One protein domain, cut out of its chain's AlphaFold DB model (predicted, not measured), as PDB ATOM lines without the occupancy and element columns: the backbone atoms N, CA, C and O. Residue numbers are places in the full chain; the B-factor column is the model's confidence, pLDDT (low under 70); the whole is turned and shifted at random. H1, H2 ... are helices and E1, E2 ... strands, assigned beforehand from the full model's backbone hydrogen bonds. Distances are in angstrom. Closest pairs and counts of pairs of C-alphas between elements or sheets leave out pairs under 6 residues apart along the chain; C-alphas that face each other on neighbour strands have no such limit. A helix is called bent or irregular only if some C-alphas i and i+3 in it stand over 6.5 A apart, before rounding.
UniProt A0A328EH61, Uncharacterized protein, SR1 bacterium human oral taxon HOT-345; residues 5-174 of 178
ATOM      1  N   SER A   5     -10.210 -50.277 -47.819       88.94
ATOM      2  CA  SER A   5      -9.324 -50.881 -46.808       88.94
ATOM      3  C   SER A   5      -7.913 -50.265 -46.790       88.94
ATOM      4  O   SER A   5      -7.367 -50.017 -45.718       88.94
ATOM      5  N   THR A   6      -7.327 -49.962 -47.957       91.38
ATOM      6  CA  THR A   6      -5.996 -49.327 -48.047       91.38
ATOM      7  C   THR A   6      -5.997 -47.895 -47.505       91.38
ATOM      8  O   THR A   6      -5.098 -47.529 -46.751       91.38
ATOM      9  N   LEU A   7      -7.013 -47.098 -47.850       90.62
ATOM     10  CA  LEU A   7      -7.153 -45.714 -47.381       90.62
ATOM     11  C   LEU A   7      -7.381 -45.662 -45.870       90.62
ATOM     12  O   LEU A   7      -6.786 -44.840 -45.177       90.62
ATOM     13  N   ILE A   8      -8.199 -46.575 -45.344       93.12
ATOM     14  CA  ILE A   8      -8.440 -46.708 -43.905       93.12
ATOM     15  C   ILE A   8      -7.135 -47.044 -43.190       93.12
ATOM     16  O   ILE A   8      -6.781 -46.378 -42.220       93.12
ATOM     17  N   TYR A   9      -6.386 -48.023 -43.702       94.25
ATOM     18  CA  TYR A   9      -5.097 -48.399 -43.135       94.25
ATOM     19  C   TYR A   9      -4.122 -47.221 -43.068       94.25
ATOM     20  O   TYR A   9      -3.533 -46.959 -42.019       94.25
ATOM     21  N   GLN A  10      -3.993 -46.480 -44.168       93.06
ATOM     22  CA  GLN A  10      -3.142 -45.293 -44.231       93.06
ATOM     23  C   GLN A  10      -3.603 -44.211 -43.248       93.06
ATOM     24  O   GLN A  10      -2.771 -43.652 -42.539       93.06
ATOM     25  N   SER A  11      -4.914 -43.974 -43.144       92.69
ATOM     26  CA  SER A  11      -5.493 -42.993 -42.215       92.69
ATOM     27  C   SER A  11      -5.179 -43.341 -40.758       92.69
ATOM     28  O   SER A  11      -4.771 -42.478 -39.982       92.69
ATOM     29  N   VAL A  12      -5.317 -44.615 -40.379       92.88
ATOM     30  CA  VAL A  12      -4.995 -45.083 -39.023       92.88
ATOM     31  C   VAL A  12      -3.492 -44.991 -38.744       92.88
ATOM     32  O   VAL A  12      -3.108 -44.521 -37.674       92.88
ATOM     33  N   ASP A  13      -2.631 -45.397 -39.685       94.06
ATOM     34  CA  ASP A  13      -1.171 -45.301 -39.530       94.06
ATOM     35  C   ASP A  13      -0.720 -43.840 -39.359       94.06
ATOM     36  O   ASP A  13       0.032 -43.529 -38.430       94.06
ATOM     37  N   HIS A  14      -1.232 -42.922 -40.187       93.00
ATOM     38  CA  HIS A  14      -0.968 -41.486 -40.062       93.00
ATOM     39  C   HIS A  14      -1.454 -40.920 -38.730       93.00
ATOM     40  O   HIS A  14      -0.687 -40.255 -38.029       93.00
ATOM     41  N   THR A  15      -2.683 -41.256 -38.334       91.00
ATOM     42  CA  THR A  15      -3.246 -40.862 -37.040       91.00
ATOM     43  C   THR A  15      -2.345 -41.323 -35.895       91.00
ATOM     44  O   THR A  15      -1.982 -40.538 -35.017       91.00
ATOM     45  N   ALA A  16      -1.910 -42.585 -35.917       90.25
ATOM     46  CA  ALA A  16      -1.034 -43.139 -34.896       90.25
ATOM     47  C   ALA A  16       0.329 -42.427 -34.850       90.25
ATOM     48  O   ALA A  16       0.820 -42.122 -33.761       90.25
ATOM     49  N   ARG A  17       0.935 -42.105 -36.003       91.38
ATOM     50  CA  ARG A  17       2.175 -41.306 -36.064       91.38
ATOM     51  C   ARG A  17       1.989 -39.929 -35.438       91.38
ATOM     52  O   ARG A  17       2.803 -39.538 -34.600       91.38
ATOM     53  N   ALA A  18       0.929 -39.223 -35.824       87.69
ATOM     54  CA  ALA A  18       0.642 -37.878 -35.343       87.69
ATOM     55  C   ALA A  18       0.409 -37.861 -33.825       87.69
ATOM     56  O   ALA A  18       1.013 -37.056 -33.115       87.69
ATOM     57  N   LEU A  19      -0.385 -38.802 -33.307       85.50
ATOM     58  CA  LEU A  19      -0.666 -38.922 -31.875       85.50
ATOM     59  C   LEU A  19       0.583 -39.261 -31.063       85.50
ATOM     60  O   LEU A  19       0.833 -38.648 -30.027       85.50
ATOM     61  N   LEU A  20       1.405 -40.207 -31.529       84.94
ATOM     62  CA  LEU A  20       2.649 -40.546 -30.839       84.94
ATOM     63  C   LEU A  20       3.620 -39.364 -30.826       84.94
ATOM     64  O   LEU A  20       4.246 -39.127 -29.796       84.94
ATOM     65  N   ALA A  21       3.715 -38.600 -31.917       83.69
ATOM     66  CA  ALA A  21       4.519 -37.382 -31.963       83.69
ATOM     67  C   ALA A  21       3.980 -36.304 -31.007       83.69
ATOM     68  O   ALA A  21       4.757 -35.706 -30.261       83.69
ATOM     69  N   HIS A  22       2.658 -36.102 -30.970       80.75
ATOM     70  CA  HIS A  22       1.996 -35.176 -30.050       80.75
ATOM     71  C   HIS A  22       2.286 -35.533 -28.586       80.75
ATOM     72  O   HIS A  22       2.786 -34.710 -27.818       80.75
ATOM     73  N   PHE A  23       2.067 -36.791 -28.207       74.81
ATOM     74  CA  PHE A  23       2.345 -37.264 -26.855       74.81
ATOM     75  C   PHE A  23       3.841 -37.240 -26.528       74.81
ATOM     76  O   PHE A  23       4.220 -36.916 -25.406       74.81
ATOM     77  N   GLN A  24       4.716 -37.519 -27.493       76.88
ATOM     78  CA  GLN A  24       6.159 -37.402 -27.301       76.88
ATOM     79  C   GLN A  24       6.585 -35.949 -27.043       76.88
ATOM     80  O   GLN A  24       7.485 -35.721 -26.234       76.88
ATOM     81  N   ALA A  25       5.948 -34.973 -27.695       77.94
ATOM     82  CA  ALA A  25       6.181 -33.555 -27.439       77.94
ATOM     83  C   ALA A  25       5.647 -33.127 -26.061       77.94
ATOM     84  O   ALA A  25       6.325 -32.393 -25.347       77.94
ATOM     85  N   GLN A  26       4.476 -33.630 -25.660       69.00
ATOM     86  CA  GLN A  26       3.830 -33.288 -24.388       69.00
ATOM     87  C   GLN A  26       4.528 -33.908 -23.167       69.00
ATOM     88  O   GLN A  26       4.656 -33.268 -22.126       69.00
ATOM     89  N   TYR A  27       4.954 -35.167 -23.278       69.25
ATOM     90  CA  TYR A  27       5.469 -35.965 -22.160       69.25
ATOM     91  C   TYR A  27       6.989 -36.176 -22.213       69.25
ATOM     92  O   TYR A  27       7.590 -36.659 -21.255       69.25
ATOM     93  N   GLY A  28       7.631 -35.788 -23.316       67.50
ATOM     94  CA  GLY A  28       9.071 -35.897 -23.516       67.50
ATOM     95  C   GLY A  28       9.527 -37.274 -24.012       67.50
ATOM     96  O   GLY A  28       8.996 -38.330 -23.656       67.50
ATOM     97  N   LYS A  29      10.596 -37.277 -24.822       66.19
ATOM     98  CA  LYS A  29      11.155 -38.493 -25.452       66.19
ATOM     99  C   LYS A  29      11.618 -39.555 -24.446       66.19
ATOM    100  O   LYS A  29      11.583 -40.742 -24.761       66.19
ATOM    101  N   LEU A  30      12.029 -39.134 -23.247       56.50
ATOM    102  CA  LEU A  30      12.549 -40.008 -22.188       56.50
ATOM    103  C   LEU A  30      11.498 -40.978 -21.635       56.50
ATOM    104  O   LEU A  30      11.868 -42.021 -21.107       56.50
ATOM    105  N   ILE A  31      10.208 -40.680 -21.805       61.34
ATOM    106  CA  ILE A  31       9.123 -41.587 -21.420       61.34
ATOM    107  C   ILE A  31       8.910 -42.669 -22.489       61.34
ATOM    108  O   ILE A  31       8.596 -43.804 -22.161       61.34
ATOM    109  N   PHE A  32       9.153 -42.378 -23.767       66.12
ATOM    110  CA  PHE A  32       8.822 -43.280 -24.879       66.12
ATOM    111  C   PHE A  32       9.825 -44.427 -25.061       66.12
ATOM    112  O   PHE A  32       9.436 -45.549 -25.391       66.12
ATOM    113  N   ILE A  33      11.108 -44.158 -24.807       64.19
ATOM    114  CA  ILE A  33      12.196 -45.141 -24.918       64.19
ATOM    115  C   ILE A  33      11.974 -46.355 -23.989       64.19
ATOM    116  O   ILE A  33      11.938 -47.477 -24.495       64.19
ATOM    117  N   PRO A  34      11.752 -46.193 -22.666       63.72
ATOM    118  CA  PRO A  34      11.501 -47.331 -21.778       63.72
ATOM    119  C   PRO A  34      10.167 -48.037 -22.067       63.72
ATOM    120  O   PRO A  34      10.045 -49.242 -21.831       63.72
ATOM    121  N   LEU A  35       9.183 -47.332 -22.643       71.81
ATOM    122  CA  LEU A  35       7.922 -47.933 -23.085       71.81
ATOM    123  C   LEU A  35       8.093 -48.849 -24.312       71.81
ATOM    124  O   LEU A  35       7.229 -49.687 -24.573       71.81
ATOM    125  N   GLY A  36       9.212 -48.749 -25.034       75.44
ATOM    126  CA  GLY A  36       9.478 -49.533 -26.241       75.44
ATOM    127  C   GLY A  36       8.711 -49.046 -27.470       75.44
ATOM    128  O   GLY A  36       8.531 -49.811 -28.416       75.44
ATOM    129  N   ILE A  37       8.248 -47.792 -27.465       82.44
ATOM    130  CA  ILE A  37       7.609 -47.186 -28.636       82.44
ATOM    131  C   ILE A  37       8.676 -46.997 -29.718       82.44
ATOM    132  O   ILE A  37       9.741 -46.433 -29.468       82.44
ATOM    133  N   SER A  38       8.395 -47.489 -30.924       83.94
ATOM    134  CA  SER A  38       9.347 -47.531 -32.040       83.94
ATOM    135  C   SER A  38       8.717 -47.024 -33.335       83.94
ATOM    136  O   SER A  38       7.507 -46.810 -33.410       83.94
ATOM    137  N   ALA A  39       9.517 -46.909 -34.399       84.25
ATOM    138  CA  ALA A  39       9.026 -46.530 -35.726       84.25
ATOM    139  C   ALA A  39       7.972 -47.503 -36.304       84.25
ATOM    140  O   ALA A  39       7.213 -47.110 -37.186       84.25
ATOM    141  N   LYS A  40       7.905 -48.745 -35.797       88.44
ATOM    142  CA  LYS A  40       6.905 -49.759 -36.185       88.44
ATOM    143  C   LYS A  40       5.623 -49.714 -35.351       88.44
ATOM    144  O   LYS A  40       4.690 -50.462 -35.622       88.44
ATOM    145  N   THR A  41       5.570 -48.901 -34.295       89.31
ATOM    146  CA  THR A  41       4.373 -48.803 -33.449       89.31
ATOM    147  C   THR A  41       3.132 -48.345 -34.233       89.31
ATOM    148  O   THR A  41       2.105 -49.000 -34.076       89.31
ATOM    149  N   PRO A  42       3.198 -47.316 -35.104       92.69
ATOM    150  CA  PRO A  42       2.061 -46.925 -35.942       92.69
ATOM    151  C   PRO A  42       1.523 -48.060 -36.818       92.69
ATOM    152  O   PRO A  42       0.328 -48.329 -36.805       92.69
ATOM    153  N   GLU A  43       2.419 -48.804 -37.471       92.19
ATOM    154  CA  GLU A  43       2.066 -49.941 -38.327       92.19
ATOM    155  C   GLU A  43       1.315 -51.024 -37.535       92.19
ATOM    156  O   GLU A  43       0.286 -51.532 -37.969       92.19
ATOM    157  N   LYS A  44       1.784 -51.342 -36.320       90.06
ATOM    158  CA  LYS A  44       1.110 -52.301 -35.430       90.06
ATOM    159  C   LYS A  44      -0.283 -51.837 -35.006       90.06
ATOM    160  O   LYS A  44      -1.172 -52.672 -34.875       90.06
ATOM    161  N   ILE A  45      -0.462 -50.536 -34.780       90.56
ATOM    162  CA  ILE A  45      -1.772 -49.945 -34.485       90.56
ATOM    163  C   ILE A  45      -2.684 -50.083 -35.706       90.56
ATOM    164  O   ILE A  45      -3.775 -50.633 -35.587       90.56
ATOM    165  N   ALA A  46      -2.209 -49.682 -36.887       93.31
ATOM    166  CA  ALA A  46      -2.968 -49.784 -38.129       93.31
ATOM    167  C   ALA A  46      -3.394 -51.225 -38.435       93.31
ATOM    168  O   ALA A  46      -4.562 -51.471 -38.737       93.31
ATOM    169  N   LEU A  47      -2.496 -52.197 -38.277       92.12
ATOM    170  CA  LEU A  47      -2.817 -53.614 -38.465       92.12
ATOM    171  C   LEU A  47      -3.883 -54.124 -37.485       92.12
ATOM    172  O   LEU A  47      -4.687 -54.974 -37.862       92.12
ATOM    173  N   ALA A  48      -3.902 -53.619 -36.250       88.88
ATOM    174  CA  ALA A  48      -4.861 -54.044 -35.238       88.88
ATOM    175  C   ALA A  48      -6.255 -53.433 -35.449       88.88
ATOM    176  O   ALA A  48      -7.249 -54.133 -35.283       88.88
ATOM    177  N   SER A  49      -6.347 -52.155 -35.839       90.94
ATOM    178  CA  SER A  49      -7.620 -51.423 -35.797       90.94
ATOM    179  C   SER A  49      -8.245 -51.092 -37.151       90.94
ATOM    180  O   SER A  49      -9.428 -50.769 -37.185       90.94
ATOM    181  N   SER A  50      -7.535 -51.197 -38.279       93.00
ATOM    182  CA  SER A  50      -8.093 -50.780 -39.585       93.00
ATOM    183  C   SER A  50      -9.327 -51.581 -39.998       93.00
ATOM    184  O   SER A  50     -10.303 -51.016 -40.482       93.00
ATOM    185  N   LEU A  51      -9.322 -52.893 -39.751       91.50
ATOM    186  CA  LEU A  51     -10.486 -53.741 -40.020       91.50
ATOM    187  C   LEU A  51     -11.672 -53.383 -39.113       91.50
ATOM    188  O   LEU A  51     -12.823 -53.497 -39.522       91.50
ATOM    189  N   SER A  52     -11.379 -52.951 -37.887       90.44
ATOM    190  CA  SER A  52     -12.382 -52.489 -36.934       90.44
ATOM    191  C   SER A  52     -13.015 -51.185 -37.412       90.44
ATOM    192  O   SER A  52     -14.232 -51.104 -37.533       90.44
ATOM    193  N   VAL A  53     -12.197 -50.210 -37.824       91.94
ATOM    194  CA  VAL A  53     -12.659 -48.959 -38.449       91.94
ATOM    195  C   VAL A  53     -13.570 -49.246 -39.640       91.94
ATOM    196  O   VAL A  53     -14.662 -48.690 -39.723       91.94
ATOM    197  N   GLU A  54     -13.164 -50.157 -40.524       91.44
ATOM    198  CA  GLU A  54     -13.955 -50.524 -41.701       91.44
ATOM    199  C   GLU A  54     -15.325 -51.116 -41.338       91.44
ATOM    200  O   GLU A  54     -16.321 -50.806 -41.984       91.44
ATOM    201  N   ARG A  55     -15.396 -51.951 -40.298       90.38
ATOM    202  CA  ARG A  55     -16.630 -52.649 -39.901       90.38
ATOM    203  C   ARG A  55     -17.561 -51.817 -39.030       90.38
ATOM    204  O   ARG A  55     -18.777 -51.982 -39.119       90.38
ATOM    205  N   HIS A  56     -16.990 -50.987 -38.169       90.75
ATOM    206  CA  HIS A  56     -17.697 -50.344 -37.066       90.75
ATOM    207  C   HIS A  56     -17.942 -48.862 -37.330       90.75
ATOM    208  O   HIS A  56     -18.991 -48.345 -36.964       90.75
ATOM    209  N   LEU A  57     -17.017 -48.181 -38.013       91.19
ATOM    210  CA  LEU A  57     -17.128 -46.740 -38.244       91.19
ATOM    211  C   LEU A  57     -17.616 -46.381 -39.638       91.19
ATOM    212  O   LEU A  57     -17.970 -45.231 -39.844       91.19
ATOM    213  N   LEU A  58     -17.645 -47.310 -40.595       90.81
ATOM    214  CA  LEU A  58     -18.098 -47.017 -41.952       90.81
ATOM    215  C   LEU A  58     -19.417 -47.713 -42.277       90.81
ATOM    216  O   LEU A  58     -19.575 -48.928 -42.134       90.81
ATOM    217  N   ARG A  59     -20.368 -46.921 -42.775       89.19
ATOM    218  CA  ARG A  59     -21.612 -47.403 -43.383       89.19
ATOM    219  C   ARG A  59     -21.770 -46.754 -44.751       89.19
ATOM    220  O   ARG A  59     -21.671 -45.536 -44.882       89.19
ATOM    221  N   SER A  60     -21.998 -47.566 -45.776       80.50
ATOM    222  CA  SER A  60     -22.390 -47.070 -47.093       80.50
ATOM    223  C   SER A  60     -23.886 -46.806 -47.124       80.50
ATOM    224  O   SER A  60     -24.663 -47.661 -46.704       80.50
ATOM    225  N   PHE A  61     -24.285 -45.673 -47.689       71.25
ATOM    226  CA  PHE A  61     -25.659 -45.495 -48.136       71.25
ATOM    227  C   PHE A  61     -25.810 -46.147 -49.507       71.25
ATOM    228  O   PHE A  61     -25.108 -45.777 -50.454       71.25
ATOM    229  N   GLU A  62     -26.690 -47.142 -49.619       56.78
ATOM    230  CA  GLU A  62     -26.996 -47.740 -50.917       56.78
ATOM    231  C   GLU A  62     -27.530 -46.657 -51.867       56.78
ATOM    232  O   GLU A  62     -28.482 -45.950 -51.553       56.78
ATOM    233  N   GLY A  63     -26.889 -46.506 -53.030       56.12
ATOM    234  CA  GLY A  63     -27.356 -45.634 -54.113       56.12
ATOM    235  C   GLY A  63     -26.885 -44.172 -54.093       56.12
ATOM    236  O   GLY A  63     -27.038 -43.509 -55.113       56.12
ATOM    237  N   GLU A  64     -26.265 -43.669 -53.016       61.34
ATOM    238  CA  GLU A  64     -25.945 -42.228 -52.889       61.34
ATOM    239  C   GLU A  64     -24.458 -41.857 -53.057       61.34
ATOM    240  O   GLU A  64     -24.103 -40.687 -52.952       61.34
ATOM    241  N   GLY A  65     -23.557 -42.817 -53.309       71.56
ATOM    242  CA  GLY A  65     -22.117 -42.520 -53.464       71.56
ATOM    243  C   GLY A  65     -21.477 -41.890 -52.215       71.56
ATOM    244  O   GLY A  65     -20.450 -41.216 -52.294       71.56
ATOM    245  N   LYS A  66     -22.109 -42.104 -51.058       86.00
ATOM    246  CA  LYS A  66     -21.849 -41.409 -49.801       86.00
ATOM    247  C   LYS A  66     -21.564 -42.410 -48.689       86.00
ATOM    248  O   LYS A  66     -22.249 -43.428 -48.555       86.00
ATOM    249  N   LEU A  67     -20.559 -42.100 -47.878       90.19
ATOM    250  CA  LEU A  67     -20.208 -42.854 -46.682       90.19
ATOM    251  C   LEU A  67     -20.579 -42.073 -45.426       90.19
ATOM    252  O   LEU A  67     -20.365 -40.864 -45.332       90.19
ATOM    253  N   MET A  68     -21.097 -42.794 -44.442       91.75
ATOM    254  CA  MET A  68     -21.253 -42.311 -43.081       91.75
ATOM    255  C   MET A  68     -20.079 -42.779 -42.228       91.75
ATOM    256  O   MET A  68     -19.771 -43.973 -42.200       91.75
ATOM    257  N   LEU A  69     -19.482 -41.837 -41.502       93.56
ATOM    258  CA  LEU A  69     -18.659 -42.095 -40.333       93.56
ATOM    259  C   LEU A  69     -19.568 -42.190 -39.101       93.56
ATOM    260  O   LEU A  69     -20.177 -41.200 -38.691       93.56
ATOM    261  N   VAL A  70     -19.681 -43.395 -38.546       93.12
ATOM    262  CA  VAL A  70     -20.578 -43.713 -37.430       93.12
ATOM    263  C   VAL A  70     -19.955 -43.283 -36.105       93.12
ATOM    264  O   VAL A  70     -18.857 -43.714 -35.755       93.12
ATOM    265  N   ILE A  71     -20.674 -42.460 -35.349       92.00
ATOM    266  CA  ILE A  71     -20.298 -41.982 -34.020       92.00
ATOM    267  C   ILE A  71     -21.314 -42.533 -33.021       92.00
ATOM    268  O   ILE A  71     -22.369 -41.957 -32.785       92.00
ATOM    269  N   GLN A  72     -21.005 -43.699 -32.457       87.69
ATOM    270  CA  GLN A  72     -21.849 -44.380 -31.476       87.69
ATOM    271  C   GLN A  72     -20.983 -45.038 -30.405       87.69
ATOM    272  O   GLN A  72     -19.892 -45.529 -30.696       87.69
ATOM    273  N   ASN A  73     -21.484 -45.100 -29.168       83.44
ATOM    274  CA  ASN A  73     -20.718 -45.603 -28.023       83.44
ATOM    275  C   ASN A  73     -20.127 -47.004 -28.262       83.44
ATOM    276  O   ASN A  73     -18.944 -47.219 -27.997       83.44
ATOM    277  N   ALA A  74     -20.920 -47.948 -28.782       83.50
ATOM    278  CA  ALA A  74     -20.471 -49.321 -29.019       83.50
ATOM    279  C   ALA A  74     -19.376 -49.406 -30.101       83.50
ATOM    280  O   ALA A  74     -18.367 -50.087 -29.904       83.50
ATOM    281  N   GLU A  75     -19.542 -48.667 -31.197       88.31
ATOM    282  CA  GLU A  75     -18.618 -48.689 -32.334       88.31
ATOM    283  C   GLU A  75     -17.296 -47.983 -32.001       88.31
ATOM    284  O   GLU A  75     -16.211 -48.536 -32.206       88.31
ATOM    285  N   ILE A  76     -17.375 -46.798 -31.381       85.69
ATOM    286  CA  ILE A  76     -16.209 -46.055 -30.886       85.69
ATOM    287  C   ILE A  76     -15.417 -46.895 -29.884       85.69
ATOM    288  O   ILE A  76     -14.186 -46.948 -29.949       85.69
ATOM    289  N   ARG A  77     -16.113 -47.596 -28.982       80.06
ATOM    290  CA  ARG A  77     -15.480 -48.489 -28.010       80.06
ATOM    291  C   ARG A  77     -14.684 -49.591 -28.697       80.06
ATOM    292  O   ARG A  77     -13.544 -49.835 -28.300       80.06
ATOM    293  N   GLN A  78     -15.273 -50.275 -29.677       83.62
ATOM    294  CA  GLN A  78     -14.613 -51.396 -30.339       83.62
ATOM    295  C   GLN A  78     -13.340 -50.936 -31.062       83.62
ATOM    296  O   GLN A  78     -12.269 -51.499 -30.839       83.62
ATOM    297  N   VAL A  79     -13.423 -49.845 -31.827       87.06
ATOM    298  CA  VAL A  79     -12.269 -49.306 -32.561       87.06
ATOM    299  C   VAL A  79     -11.171 -48.813 -31.626       87.06
ATOM    300  O   VAL A  79      -9.990 -49.074 -31.862       87.06
ATOM    301  N   TYR A  80     -11.542 -48.124 -30.548       82.38
ATOM    302  CA  TYR A  80     -10.577 -47.658 -29.562       82.38
ATOM    303  C   TYR A  80      -9.857 -48.824 -28.871       82.38
ATOM    304  O   TYR A  80      -8.642 -48.768 -28.677       82.38
ATOM    305  N   ASN A  81     -10.570 -49.904 -28.539       79.69
ATOM    306  CA  ASN A  81      -9.955 -51.098 -27.959       79.69
ATOM    307  C   ASN A  81      -8.922 -51.716 -28.904       79.69
ATOM    308  O   ASN A  81      -7.796 -51.971 -28.481       79.69
ATOM    309  N   ASP A  82      -9.266 -51.880 -30.181       86.62
ATOM    310  CA  ASP A  82      -8.356 -52.467 -31.167       86.62
ATOM    311  C   ASP A  82      -7.133 -51.563 -31.415       86.62
ATOM    312  O   ASP A  82      -6.001 -52.043 -31.534       86.62
ATOM    313  N   PHE A  83      -7.325 -50.239 -31.397       85.81
ATOM    314  CA  PHE A  83      -6.230 -49.264 -31.454       85.81
ATOM    315  C   PHE A  83      -5.278 -49.432 -30.259       85.81
ATOM    316  O   PHE A  83      -4.052 -49.499 -30.414       85.81
ATOM    317  N   MET A  84      -5.839 -49.534 -29.052       79.38
ATOM    318  CA  MET A  84      -5.073 -49.708 -27.819       79.38
ATOM    319  C   MET A  84      -4.382 -51.070 -27.742       79.38
ATOM    320  O   MET A  84      -3.273 -51.146 -27.209       79.38
ATOM    321  N   ASP A  85      -4.973 -52.126 -28.300       82.19
ATOM    322  CA  ASP A  85      -4.349 -53.445 -28.405       82.19
ATOM    323  C   ASP A  85      -3.139 -53.418 -29.346       82.19
ATOM    324  O   ASP A  85      -2.084 -53.963 -29.003       82.19
ATOM    325  N   GLY A  86      -3.229 -52.704 -30.471       84.88
ATOM    326  CA  GLY A  86      -2.088 -52.460 -31.353       84.88
ATOM    327  C   GLY A  86      -0.960 -51.689 -30.657       84.88
ATOM    328  O   GLY A  86       0.208 -52.100 -30.703       84.88
ATOM    329  N   LEU A  87      -1.306 -50.622 -29.924       83.50
ATOM    330  CA  LEU A  87      -0.345 -49.874 -29.112       83.50
ATOM    331  C   LEU A  87       0.293 -50.788 -28.062       83.50
ATOM    332  O   LEU A  87       1.517 -50.890 -28.015       83.50
ATOM    333  N   TYR A  88      -0.502 -51.500 -27.264       81.44
ATOM    334  CA  TYR A  88      -0.023 -52.385 -26.201       81.44
ATOM    335  C   TYR A  88       0.843 -53.528 -26.743       81.44
ATOM    336  O   TYR A  88       1.882 -53.853 -26.164       81.44
ATOM    337  N   GLY A  89       0.465 -54.112 -27.882       81.94
ATOM    338  CA  GLY A  89       1.242 -55.123 -28.598       81.94
ATOM    339  C   GLY A  89       2.606 -54.613 -29.072       81.94
ATOM    340  O   GLY A  89       3.548 -55.397 -29.221       81.94
ATOM    341  N   SER A  90       2.751 -53.298 -29.257       83.06
ATOM    342  CA  SER A  90       4.017 -52.667 -29.632       83.06
ATOM    343  C   SER A  90       4.985 -52.441 -28.467       83.06
ATOM    344  O   SER A  90       6.184 -52.346 -28.714       83.06
ATOM    345  N   LEU A  91       4.490 -52.392 -27.226       82.44
ATOM    346  CA  LEU A  91       5.278 -51.995 -26.059       82.44
ATOM    347  C   LEU A  91       6.261 -53.076 -25.586       82.44
ATOM    348  O   LEU A  91       6.013 -54.283 -25.709       82.44
ATOM    349  N   SER A  92       7.345 -52.624 -24.947       81.19
ATOM    350  CA  SER A  92       8.285 -53.481 -24.216       81.19
ATOM    351  C   SER A  92       7.613 -54.128 -22.995       81.19
ATOM    352  O   SER A  92       6.537 -53.714 -22.564       81.19
ATOM    353  N   PHE A  93       8.247 -55.130 -22.378       80.44
ATOM    354  CA  PHE A  93       7.742 -55.715 -21.127       80.44
ATOM    355  C   PHE A  93       7.586 -54.664 -20.011       80.44
ATOM    356  O   PHE A  93       6.565 -54.627 -19.319       80.44
ATOM    357  N   VAL A  94       8.567 -53.764 -19.882       77.62
ATOM    358  CA  VAL A  94       8.528 -52.637 -18.938       77.62
ATOM    359  C   VAL A  94       7.386 -51.688 -19.292       77.62
ATOM    360  O   VAL A  94       6.606 -51.327 -18.415       77.62
ATOM    361  N   GLY A  95       7.213 -51.359 -20.574       73.38
ATOM    362  CA  GLY A  95       6.122 -50.511 -21.045       73.38
ATOM    363  C   GLY A  95       4.740 -51.099 -20.786       73.38
ATOM    364  O   GLY A  95       3.858 -50.412 -20.280       73.38
ATOM    365  N   LYS A  96       4.562 -52.398 -21.034       75.69
ATOM    366  CA  LYS A  96       3.333 -53.137 -20.712       75.69
ATOM    367  C   LYS A  96       3.026 -53.106 -19.217       75.69
ATOM    368  O   LYS A  96       1.879 -52.898 -18.824       75.69
ATOM    369  N   THR A  97       4.054 -53.278 -18.388       70.19
ATOM    370  CA  THR A  97       3.941 -53.241 -16.925       70.19
ATOM    371  C   THR A  97       3.582 -51.840 -16.436       70.19
ATOM    372  O   THR A  97       2.654 -51.695 -15.643       70.19
ATOM    373  N   ALA A  98       4.237 -50.807 -16.971       66.50
ATOM    374  CA  ALA A  98       3.948 -49.408 -16.674       66.50
ATOM    375  C   ALA A  98       2.516 -49.034 -17.081       66.50
ATOM    376  O   ALA A  98       1.766 -48.521 -16.262       66.50
ATOM    377  N   MET A  99       2.080 -49.378 -18.294       67.44
ATOM    378  CA  MET A  99       0.704 -49.142 -18.751       67.44
ATOM    379  C   MET A  99      -0.336 -49.856 -17.887       67.44
ATOM    380  O   MET A  99      -1.402 -49.302 -17.618       67.44
ATOM    381  N   LYS A 100      -0.043 -51.083 -17.439       64.75
ATOM    382  CA  LYS A 100      -0.914 -51.824 -16.519       64.75
ATOM    383  C   LYS A 100      -0.982 -51.132 -15.153       64.75
ATOM    384  O   LYS A 100      -2.077 -50.960 -14.632       64.75
ATOM    385  N   ALA A 101       0.154 -50.696 -14.611       59.78
ATOM    386  CA  ALA A 101       0.231 -49.981 -13.336       59.78
ATOM    387  C   ALA A 101      -0.447 -48.598 -13.385       59.78
ATOM    388  O   ALA A 101      -1.094 -48.191 -12.426       59.78
ATOM    389  N   LEU A 102      -0.359 -47.904 -14.524       54.66
ATOM    390  CA  LEU A 102      -1.036 -46.629 -14.785       54.66
ATOM    391  C   LEU A 102      -2.536 -46.795 -15.081       54.66
ATOM    392  O   LEU A 102      -3.242 -45.810 -15.310       54.66
ATOM    393  N   GLY A 103      -3.034 -48.036 -15.117       51.38
ATOM    394  CA  GLY A 103      -4.419 -48.330 -15.465       51.38
ATOM    395  C   GLY A 103      -4.788 -47.903 -16.886       51.38
ATOM    396  O   GLY A 103      -5.957 -47.678 -17.160       51.38
ATOM    397  N   MET A 104      -3.810 -47.765 -17.785       51.16
ATOM    398  CA  MET A 104      -4.019 -47.400 -19.192       51.16
ATOM    399  C   MET A 104      -4.393 -48.604 -20.065       51.16
ATOM    400  O   MET A 104      -4.886 -48.436 -21.173       51.16
ATOM    401  N   ARG A 105      -4.181 -49.825 -19.556       44.81
ATOM    402  CA  ARG A 105      -4.713 -51.063 -20.150       44.81
ATOM    403  C   ARG A 105      -6.228 -51.215 -19.910       44.81
ATOM    404  O   ARG A 105      -6.866 -52.049 -20.540       44.81
ATOM    405  N   MET A 106      -6.790 -50.423 -18.995       44.78
ATOM    406  CA  MET A 106      -8.189 -50.484 -18.573       44.78
ATOM    407  C   MET A 106      -9.006 -49.409 -19.286       44.78
ATOM    408  O   MET A 106      -9.305 -48.366 -18.727       44.78
ATOM    409  N   TYR A 107      -9.359 -49.660 -20.539       49.53
ATOM    410  CA  TYR A 107     -10.561 -49.061 -21.139       49.53
ATOM    411  C   TYR A 107     -11.545 -50.123 -21.626       49.53
ATOM    412  O   TYR A 107     -12.731 -49.843 -21.767       49.53
ATOM    413  N   ARG A 108     -11.073 -51.368 -21.777       44.88
ATOM    414  CA  ARG A 108     -11.897 -52.532 -22.103       44.88
ATOM    415  C   ARG A 108     -13.029 -52.747 -21.091       44.88
ATOM    416  O   ARG A 108     -14.169 -52.933 -21.510       44.88
ATOM    417  N   ASP A 109     -12.711 -52.638 -19.799       46.09
ATOM    418  CA  ASP A 109     -13.647 -52.877 -18.688       46.09
ATOM    419  C   ASP A 109     -14.069 -51.579 -17.973       46.09
ATOM    420  O   ASP A 109     -15.177 -51.498 -17.450       46.09
ATOM    421  N   ASP A 110     -13.225 -50.540 -17.998       49.97
ATOM    422  CA  ASP A 110     -13.498 -49.255 -17.339       49.97
ATOM    423  C   ASP A 110     -14.557 -48.432 -18.076       49.97
ATOM    424  O   ASP A 110     -15.297 -47.739 -17.400       49.97
ATOM    425  N   LEU A 111     -14.697 -48.501 -19.408       50.16
ATOM    426  CA  LEU A 111     -15.767 -47.764 -20.100       50.16
ATOM    427  C   LEU A 111     -17.149 -48.300 -19.687       50.16
ATOM    428  O   LEU A 111     -18.018 -47.531 -19.298       50.16
ATOM    429  N   ASP A 112     -17.322 -49.625 -19.656       46.06
ATOM    430  CA  ASP A 112     -18.555 -50.260 -19.167       46.06
ATOM    431  C   ASP A 112     -18.753 -50.067 -17.660       46.06
ATOM    432  O   ASP A 112     -19.878 -49.871 -17.206       46.06
ATOM    433  N   ALA A 113     -17.683 -50.134 -16.862       49.09
ATOM    434  CA  ALA A 113     -17.765 -49.915 -15.422       49.09
ATOM    435  C   ALA A 113     -18.011 -48.439 -15.070       49.09
ATOM    436  O   ALA A 113     -18.693 -48.169 -14.088       49.09
ATOM    437  N   GLN A 114     -17.511 -47.486 -15.858       51.28
ATOM    438  CA  GLN A 114     -17.767 -46.052 -15.700       51.28
ATOM    439  C   GLN A 114     -19.195 -45.710 -16.129       51.28
ATOM    440  O   GLN A 114     -19.881 -45.046 -15.356       51.28
ATOM    441  N   LEU A 115     -19.676 -46.267 -17.251       49.81
ATOM    442  CA  LEU A 115     -21.083 -46.180 -17.672       49.81
ATOM    443  C   LEU A 115     -22.045 -46.803 -16.642       49.81
ATOM    444  O   LEU A 115     -23.169 -46.334 -16.493       49.81
ATOM    445  N   LYS A 116     -21.627 -47.853 -15.916       49.94
ATOM    446  CA  LYS A 116     -22.479 -48.554 -14.934       49.94
ATOM    447  C   LYS A 116     -22.374 -48.050 -13.492       49.94
ATOM    448  O   LYS A 116     -23.356 -48.161 -12.767       49.94
ATOM    449  N   ASN A 117     -21.216 -47.563 -13.037       47.28
ATOM    450  CA  ASN A 117     -20.952 -47.391 -11.599       47.28
ATOM    451  C   ASN A 117     -20.558 -45.980 -11.146       47.28
ATOM    452  O   ASN A 117     -20.380 -45.814  -9.939       47.28
ATOM    453  N   ASN A 118     -20.406 -44.981 -12.029       50.28
ATOM    454  CA  ASN A 118     -20.125 -43.580 -11.651       50.28
ATOM    455  C   ASN A 118     -18.990 -43.391 -10.610       50.28
ATOM    456  O   ASN A 118     -18.976 -42.439  -9.829       50.28
ATOM    457  N   LYS A 119     -18.030 -44.323 -10.544       49.44
ATOM    458  CA  LYS A 119     -16.994 -44.352  -9.505       49.44
ATOM    459  C   LYS A 119     -15.625 -44.115 -10.110       49.44
ATOM    460  O   LYS A 119     -14.955 -45.041 -10.560       49.44
ATOM    461  N   LEU A 120     -15.181 -42.867 -10.035       53.25
ATOM    462  CA  LEU A 120     -13.794 -42.490 -10.261       53.25
ATOM    463  C   LEU A 120     -13.216 -41.984  -8.951       53.25
ATOM    464  O   LEU A 120     -13.526 -40.890  -8.496       53.25
ATOM    465  N   ASN A 121     -12.309 -42.759  -8.364       51.09
ATOM    466  CA  ASN A 121     -11.614 -42.357  -7.141       51.09
ATOM    467  C   ASN A 121     -10.628 -41.180  -7.362       51.09
ATOM    468  O   ASN A 121      -9.972 -40.770  -6.408       51.09
ATOM    469  N   LYS A 122     -10.495 -40.641  -8.593       60.31
ATOM    470  CA  LYS A 122      -9.668 -39.462  -8.948       60.31
ATOM    471  C   LYS A 122     -10.238 -38.695 -10.166       60.31
ATOM    472  O   LYS A 122      -9.871 -39.027 -11.296       60.31
ATOM    473  N   PRO A 123     -11.064 -37.651  -9.968       62.03
ATOM    474  CA  PRO A 123     -11.700 -36.889 -11.055       62.03
ATOM    475  C   PRO A 123     -10.723 -36.296 -12.085       62.03
ATOM    476  O   PRO A 123     -10.948 -36.391 -13.284       62.03
ATOM    477  N   SER A 124      -9.570 -35.778 -11.650       65.19
ATOM    478  CA  SER A 124      -8.577 -35.172 -12.558       65.19
ATOM    479  C   SER A 124      -7.941 -36.157 -13.546       65.19
ATOM    480  O   SER A 124      -7.538 -35.775 -14.643       65.19
ATOM    481  N   VAL A 125      -7.842 -37.435 -13.172       63.50
ATOM    482  CA  VAL A 125      -7.334 -38.487 -14.064       63.50
ATOM    483  C   VAL A 125      -8.382 -38.837 -15.114       63.50
ATOM    484  O   VAL A 125      -8.017 -39.153 -16.241       63.50
ATOM    485  N   TYR A 126      -9.664 -38.770 -14.759       66.50
ATOM    486  CA  TYR A 126     -10.764 -39.035 -15.676       66.50
ATOM    487  C   TYR A 126     -10.926 -37.947 -16.735       66.50
ATOM    488  O   TYR A 126     -10.957 -38.274 -17.917       66.50
ATOM    489  N   GLU A 127     -10.915 -36.673 -16.344       71.56
ATOM    490  CA  GLU A 127     -11.013 -35.569 -17.310       71.56
ATOM    491  C   GLU A 127      -9.866 -35.615 -18.323       71.56
ATOM    492  O   GLU A 127     -10.080 -35.631 -19.531       71.56
ATOM    493  N   LYS A 128      -8.635 -35.834 -17.848       68.38
ATOM    494  CA  LYS A 128      -7.473 -35.994 -18.733       68.38
ATOM    495  C   LYS A 128      -7.601 -37.190 -19.689       68.38
ATOM    496  O   LYS A 128      -7.029 -37.196 -20.779       68.38
ATOM    497  N   ARG A 129      -8.299 -38.245 -19.269       70.69
ATOM    498  CA  ARG A 129      -8.575 -39.432 -20.084       70.69
ATOM    499  C   ARG A 129      -9.620 -39.135 -21.164       70.69
ATOM    500  O   ARG A 129      -9.388 -39.519 -22.309       70.69
ATOM    501  N   LYS A 130     -10.691 -38.407 -20.820       75.12
ATOM    502  CA  LYS A 130     -11.687 -37.885 -21.772       75.12
ATOM    503  C   LYS A 130     -11.021 -36.999 -22.823       75.12
ATOM    504  O   LYS A 130     -11.188 -37.254 -24.012       75.12
ATOM    505  N   ASP A 131     -10.179 -36.058 -22.402       77.81
ATOM    506  CA  ASP A 131      -9.452 -35.166 -23.313       77.81
ATOM    507  C   ASP A 131      -8.578 -35.939 -24.307       77.81
ATOM    508  O   ASP A 131      -8.629 -35.705 -25.514       77.81
ATOM    509  N   ASN A 132      -7.801 -36.909 -23.815       74.12
ATOM    510  CA  ASN A 132      -6.962 -37.739 -24.677       74.12
ATOM    511  C   ASN A 132      -7.798 -38.563 -25.665       74.12
ATOM    512  O   ASN A 132      -7.418 -38.669 -26.829       74.12
ATOM    513  N   LEU A 133      -8.925 -39.135 -25.225       78.25
ATOM    514  CA  LEU A 133      -9.831 -39.856 -26.117       78.25
ATOM    515  C   LEU A 133     -10.384 -38.923 -27.198       78.25
ATOM    516  O   LEU A 133     -10.351 -39.280 -28.371       78.25
ATOM    517  N   LEU A 134     -10.829 -37.720 -26.832       83.25
ATOM    518  CA  LEU A 134     -11.351 -36.743 -27.784       83.25
ATOM    519  C   LEU A 134     -10.298 -36.344 -28.828       83.25
ATOM    520  O   LEU A 134     -10.609 -36.263 -30.013       83.25
ATOM    521  N   ILE A 135      -9.041 -36.151 -28.411       82.69
ATOM    522  CA  ILE A 135      -7.918 -35.883 -29.324       82.69
ATOM    523  C   ILE A 135      -7.717 -37.049 -30.300       82.69
ATOM    524  O   ILE A 135      -7.558 -36.820 -31.499       82.69
ATOM    525  N   ILE A 136      -7.752 -38.291 -29.807       82.50
ATOM    526  CA  ILE A 136      -7.605 -39.493 -30.640       82.50
ATOM    527  C   ILE A 136      -8.742 -39.587 -31.660       82.50
ATOM    528  O   ILE A 136      -8.481 -39.808 -32.842       82.50
ATOM    529  N   LEU A 137      -9.988 -39.392 -31.222       86.81
ATOM    530  CA  LEU A 137     -11.164 -39.476 -32.084       86.81
ATOM    531  C   LEU A 137     -11.163 -38.390 -33.157       86.81
ATOM    532  O   LEU A 137     -11.357 -38.706 -34.328       86.81
ATOM    533  N   ARG A 138     -10.860 -37.139 -32.790       90.25
ATOM    534  CA  ARG A 138     -10.731 -36.030 -33.747       90.25
ATOM    535  C   ARG A 138      -9.647 -36.284 -34.782       90.25
ATOM    536  O   ARG A 138      -9.876 -36.043 -35.963       90.25
ATOM    537  N   ALA A 139      -8.487 -36.784 -34.355       89.69
ATOM    538  CA  ALA A 139      -7.401 -37.104 -35.272       89.69
ATOM    539  C   ALA A 139      -7.806 -38.229 -36.239       89.69
ATOM    540  O   ALA A 139      -7.662 -38.073 -37.448       89.69
ATOM    541  N   LEU A 140      -8.380 -39.320 -35.720       90.12
ATOM    542  CA  LEU A 140      -8.789 -40.468 -36.530       90.12
ATOM    543  C   LEU A 140      -9.885 -40.112 -37.539       90.12
ATOM    544  O   LEU A 140      -9.752 -40.405 -38.724       90.12
ATOM    545  N   PHE A 141     -10.974 -39.498 -37.077       92.44
ATOM    546  CA  PHE A 141     -12.099 -39.152 -37.943       92.44
ATOM    547  C   PHE A 141     -11.729 -38.041 -38.928       92.44
ATOM    548  O   PHE A 141     -12.149 -38.110 -40.079       92.44
ATOM    549  N   GLY A 142     -10.909 -37.069 -38.516       92.69
ATOM    550  CA  GLY A 142     -10.404 -36.021 -39.403       92.69
ATOM    551  C   GLY A 142      -9.550 -36.582 -40.541       92.69
ATOM    552  O   GLY A 142      -9.790 -36.253 -41.701       92.69
ATOM    553  N   GLU A 143      -8.609 -37.482 -40.236       93.31
ATOM    554  CA  GLU A 143      -7.793 -38.164 -41.253       93.31
ATOM    555  C   GLU A 143      -8.647 -39.034 -42.184       93.31
ATOM    556  O   GLU A 143      -8.497 -38.970 -43.404       93.31
ATOM    557  N   LEU A 144      -9.584 -39.815 -41.635       92.19
ATOM    558  CA  LEU A 144     -10.495 -40.633 -42.442       92.19
ATOM    559  C   LEU A 144     -11.352 -39.772 -43.374       92.19
ATOM    560  O   LEU A 144     -11.450 -40.073 -44.562       92.19
ATOM    561  N   GLN A 145     -11.949 -38.696 -42.857       93.75
ATOM    562  CA  GLN A 145     -12.747 -37.766 -43.649       93.75
ATOM    563  C   GLN A 145     -11.911 -37.168 -44.782       93.75
ATOM    564  O   GLN A 145     -12.338 -37.213 -45.935       93.75
ATOM    565  N   ALA A 146     -10.724 -36.643 -44.470       93.19
ATOM    566  CA  ALA A 146      -9.853 -36.010 -45.452       93.19
ATOM    567  C   ALA A 146      -9.446 -36.988 -46.564       93.19
ATOM    568  O   ALA A 146      -9.585 -36.666 -47.745       93.19
ATOM    569  N   ASN A 147      -9.009 -38.198 -46.207       91.75
ATOM    570  CA  ASN A 147      -8.551 -39.192 -47.179       91.75
ATOM    571  C   ASN A 147      -9.698 -39.724 -48.053       91.75
ATOM    572  O   ASN A 147      -9.522 -39.910 -49.258       91.75
ATOM    573  N   LEU A 148     -10.892 -39.920 -47.485       90.69
ATOM    574  CA  LEU A 148     -12.080 -40.309 -48.250       90.69
ATOM    575  C   LEU A 148     -12.526 -39.197 -49.212       90.69
ATOM    576  O   LEU A 148     -12.796 -39.470 -50.381       90.69
ATOM    577  N   GLN A 149     -12.536 -37.942 -48.764       91.62
ATOM    578  CA  GLN A 149     -12.884 -36.800 -49.614       91.62
ATOM    579  C   GLN A 149     -11.872 -36.585 -50.746       91.62
ATOM    580  O   GLN A 149     -12.273 -36.325 -51.880       91.62
ATOM    581  N   GLN A 150     -10.574 -36.755 -50.483       90.31
ATOM    582  CA  GLN A 150      -9.534 -36.725 -51.521       90.31
ATOM    583  C   GLN A 150      -9.714 -37.838 -52.562       90.31
ATOM    584  O   GLN A 150      -9.398 -37.641 -53.732       90.31
ATOM    585  N   ALA A 151     -10.272 -38.983 -52.159       88.12
ATOM    586  CA  ALA A 151     -10.646 -40.073 -53.059       88.12
ATOM    587  C   ALA A 151     -11.988 -39.843 -53.791       88.12
ATOM    588  O   ALA A 151     -12.471 -40.743 -54.477       88.12
ATOM    589  N   GLY A 152     -12.599 -38.659 -53.658       89.19
ATOM    590  CA  GLY A 152     -13.862 -38.302 -54.309       89.19
ATOM    591  C   GLY A 152     -15.111 -38.850 -53.613       89.19
ATOM    592  O   GLY A 152     -16.187 -38.840 -54.205       89.19
ATOM    593  N   VAL A 153     -14.988 -39.333 -52.375       89.62
ATOM    594  CA  VAL A 153     -16.103 -39.893 -51.607       89.62
ATOM    595  C   VAL A 153     -16.751 -38.807 -50.760       89.62
ATOM    596  O   VAL A 153     -16.085 -38.118 -49.984       89.62
ATOM    597  N   GLN A 154     -18.074 -38.678 -50.852       90.62
ATOM    598  CA  GLN A 154     -18.810 -37.801 -49.950       90.62
ATOM    599  C   GLN A 154     -18.904 -38.442 -48.561       90.62
ATOM    600  O   GLN A 154     -19.342 -39.583 -48.426       90.62
ATOM    601  N   VAL A 155     -18.523 -37.694 -47.525       92.12
ATOM    602  CA  VAL A 155     -18.532 -38.155 -46.129       92.12
ATOM    603  C   VAL A 155     -19.541 -37.354 -45.319       92.12
ATOM    604  O   VAL A 155     -19.576 -36.127 -45.413       92.12
ATOM    605  N   VAL A 156     -20.334 -38.046 -44.504       93.19
ATOM    606  CA  VAL A 156     -21.148 -37.451 -43.433       93.19
ATOM    607  C   VAL A 156     -20.909 -38.156 -42.111       93.19
ATOM    608  O   VAL A 156     -20.359 -39.252 -42.079       93.19
ATOM    609  N   PHE A 157     -21.362 -37.538 -41.030       93.31
ATOM    610  CA  PHE A 157     -21.332 -38.108 -39.691       93.31
ATOM    611  C   PHE A 157     -22.738 -38.543 -39.297       93.31
ATOM    612  O   PHE A 157     -23.716 -37.921 -39.715       93.31
ATOM    613  N   GLY A 158     -22.850 -39.611 -38.520       91.88
ATOM    614  CA  GLY A 158     -24.150 -40.063 -38.046       91.88
ATOM    615  C   GLY A 158     -24.069 -41.023 -36.875       91.88
ATOM    616  O   GLY A 158     -23.011 -41.572 -36.577       91.88
ATOM    617  N   ASN A 159     -25.203 -41.218 -36.220       89.50
ATOM    618  CA  ASN A 159     -25.400 -42.133 -35.104       89.50
ATOM    619  C   ASN A 159     -26.657 -43.000 -35.371       89.50
ATOM    620  O   ASN A 159     -27.041 -43.186 -36.524       89.50
ATOM    621  N   GLU A 160     -27.249 -43.620 -34.343       81.94
ATOM    622  CA  GLU A 160     -28.478 -44.429 -34.507       81.94
ATOM    623  C   GLU A 160     -29.714 -43.567 -34.819       81.94
ATOM    624  O   GLU A 160     -30.670 -44.053 -35.419       81.94
ATOM    625  N   GLU A 161     -29.686 -42.291 -34.431       84.19
ATOM    626  CA  GLU A 161     -30.791 -41.339 -34.565       84.19
ATOM    627  C   GLU A 161     -30.802 -40.643 -35.933       84.19
ATOM    628  O   GLU A 161     -31.853 -40.200 -36.398       84.19
ATOM    629  N   GLY A 162     -29.656 -40.587 -36.618       87.56
ATOM    630  CA  GLY A 162     -29.571 -40.103 -37.990       87.56
ATOM    631  C   GLY A 162     -28.248 -39.436 -38.342       87.56
ATOM    632  O   GLY A 162     -27.184 -39.776 -37.826       87.56
ATOM    633  N   ILE A 163     -28.316 -38.505 -39.297       91.31
ATOM    634  CA  ILE A 163     -27.172 -37.707 -39.749       91.31
ATOM    635  C   ILE A 163     -26.967 -36.543 -38.780       91.31
ATOM    636  O   ILE A 163     -27.904 -35.808 -38.483       91.31
ATOM    637  N   LEU A 164     -25.720 -36.354 -38.366       91.50
ATOM    638  CA  LEU A 164     -25.282 -35.277 -37.485       91.50
ATOM    639  C   LEU A 164     -24.831 -34.059 -38.298       91.50
ATOM    640  O   LEU A 164     -24.355 -34.191 -39.431       91.50
ATOM    641  N   SER A 165     -24.933 -32.865 -37.710       89.81
ATOM    642  CA  SER A 165     -24.470 -31.622 -38.340       89.81
ATOM    643  C   SER A 165     -22.942 -31.535 -38.386       89.81
ATOM    644  O   SER A 165     -22.378 -30.918 -39.293       89.81
ATOM    645  N   SER A 166     -22.257 -32.177 -37.434       91.69
ATOM    646  CA  SER A 166     -20.798 -32.219 -37.376       91.69
ATOM    647  C   SER A 166     -20.258 -33.431 -36.611       91.69
ATOM    648  O   SER A 166     -20.965 -34.099 -35.859       91.69
ATOM    649  N   MET A 167     -18.960 -33.687 -36.783       92.81
ATOM    650  CA  MET A 167     -18.220 -34.670 -35.990       92.81
ATOM    651  C   MET A 167     -18.194 -34.309 -34.496       92.81
ATOM    652  O   MET A 167     -18.345 -35.185 -33.650       92.81
ATOM    653  N   ASP A 168     -17.986 -33.028 -34.174       90.75
ATOM    654  CA  ASP A 168     -17.859 -32.570 -32.787       90.75
ATOM    655  C   ASP A 168     -19.178 -32.693 -32.016       90.75
ATOM    656  O   ASP A 168     -19.154 -33.086 -30.852       90.75
ATOM    657  N   GLU A 169     -20.309 -32.419 -32.671       89.50
ATOM    658  CA  GLU A 169     -21.646 -32.685 -32.123       89.50
ATOM    659  C   GLU A 169     -21.792 -34.167 -31.760       89.50
ATOM    660  O   GLU A 169     -22.072 -34.495 -30.609       89.50
ATOM    661  N   GLY A 170     -21.473 -35.070 -32.694       88.56
ATOM    662  CA  GLY A 170     -21.538 -36.509 -32.436       88.56
ATOM    663  C   GLY A 170     -20.672 -36.958 -31.264       88.56
ATOM    664  O   GLY A 170     -21.074 -37.823 -30.489       88.56
ATOM    665  N   PHE A 171     -19.476 -36.385 -31.103       89.69
ATOM    666  CA  PHE A 171     -18.637 -36.711 -29.952       89.69
ATOM    667  C   PHE A 171     -19.247 -36.221 -28.639       89.69
ATOM    668  O   PHE A 171     -19.173 -36.950 -27.657       89.69
ATOM    669  N   GLN A 172     -19.879 -35.047 -28.601       86.69
ATOM    670  CA  GLN A 172     -20.544 -34.545 -27.390       86.69
ATOM    671  C   GLN A 172     -21.735 -35.413 -26.956       86.69
ATOM    672  O   GLN A 172     -22.043 -35.475 -25.766       86.69
ATOM    673  N   GLU A 173     -22.365 -36.125 -27.888       84.94
ATOM    674  CA  GLU A 173     -23.471 -37.045 -27.605       84.94
ATOM    675  C   GLU A 173     -23.026 -38.404 -27.042       84.94
ATOM    676  O   GLU A 173     -23.849 -39.150 -26.506       84.94
ATOM    677  N   LEU A 174     -21.736 -38.756 -27.121       83.25
ATOM    678  CA  LEU A 174     -21.264 -40.016 -26.548       83.25
ATOM    679  C   LEU A 174     -21.379 -39.970 -25.020       83.25
ATOM    680  O   LEU A 174     -20.981 -39.007 -24.367       83.25
TER     681      LEU A 174
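AT A GLANCE: This is residues 5 to 174 of the 178 residues of an uncharacterized protein of SR1 bacterium human oral taxon HOT-345 (UniProt A0A328EH61). A small sheet of three strands sits at one end of a helical body, with the second half of the long helix H7 over E2 and E3 and the short helix H8 also packed on the sheet. The body is two pairs of helices that cross: H3 and H4, side by side and running opposite ways, lie across H7 and its partner H1, while H2 and H5 meet at the end far from the sheet and H6 makes only a slight contact with H4. The printed part has 170 residues, with eight named helices and three named strands in the order H1 H2 H3 E1 E2 H4 H5 H6 H7 E3 H8, and the class is mostly helix. The sheet runs E1, E2, E3 and is mixed. The whole is compact, with a radius of gyration of the C-alphas of 16.4 A and spans of 51 by 38 by 23 A.

IN THESE COORDINATES: The sheet is made of E1, residues 58 to 60, E2, residues 66 to 70, 12.6 A long, and E3, residues 154 to 158, 13.2 A long. H7, residues 123 to 150, is the longest helix at 40.5 A, from C-alpha 123 at (-11.700, -36.889, -11.055) to C-alpha 150 at (-9.534, -36.725, -51.521). H8 spans residues 167 to 172. H1, residues 5 to 27, is 32.4 A long and begins with C-alpha 5 at (-9.324, -50.881, -46.808). H3, residues 41 to 57, is 22.1 A long and irregular: C-alphas 48 and 51 are 7.4 A apart, and it has a kink of 41 degrees near residue 51. H4, residues 73 to 90, is 25.8 A long. The shorter helices are H2, residues 29 to 35, H5, residues 93 to 101, and H6, residues 110 to 117.

HOW THE PARTS SIT: E1 and E2 form an antiparallel hairpin, with N 68 and O 59 at 2.8 A, within hydrogen-bond range. E2 and E3 are parallel, with N 67 and O 154 at 2.8 A and N 158 and O 69 at 3.1 A, both within range. E2, H4 to H7 and E3 make a strand-helix-strand unit, two parallel neighbour strands with helices between them in the chain. H7 and H8 on one face of the sheet make two layers, one of helices and one of strands. H7 is at a height of 11.2 A over the sheet, over E2 and E3, and runs along the strands, at 6 degrees to E3 on the local plane. H7 touches H8 with its residues 134 to 141 alone, the closest C-alphas being those of Leu 134 and Phe 171, 7.6 A apart, at a shallow tilt of 21 degrees, opposite ways. With residues 136 to 148 alone it touches H1, closest at the C-alphas of Ser 11 and Glu 143, 5.4 A apart, at a steep tilt of 38 degrees, opposite ways. H3 touches H1 at a steep tilt of 54 degrees, the C-alphas of Ala 16 and Pro 42 being closest at 5.0 A. H3 and H4 touch at a shallow tilt of 18 degrees, opposite ways, with the C-alphas of Ile 45 and Gly 86 closest at 4.0 A. H3 only grazes the sheet, with residues 52 to 57. H4 and H7 are near each other, with 6 pairs of C-alphas within 10 A. H2 and H5 touch, about perpendicular at 82 degrees, the C-alphas of Leu 35 and Gly 95 being closest at 3.7 A. H6 is close to H4 but not clearly touching, the C-alphas of Arg 77 and Leu 111 being closest at 7.9 A. Every O i to N i+4 pair is within hydrogen-bond range in H1, H4, H5, H6, H7 and H8, against 11 of 13 in H3 and 1 of 3 in H2, which has 2 of 4 O i to N i+3 pairs within range.

THE WHOLE: The two C-alphas farthest apart, those of Leu 30 and Gly 63, are 51.4 A apart. The printed part, residues 5 to 174, has no cut, and no link is long; those from H5 to H6 and from E3 to H8, each of 8 residues, are short, and the others are tight. Residues 157 to 158 of E3 also pair antiparallel with residues 163 to 164. The mean pLDDT of the printed part is 79.2, and it is under 70 in residues 26 to 34, 62 to 64, 98 to 126 and 128.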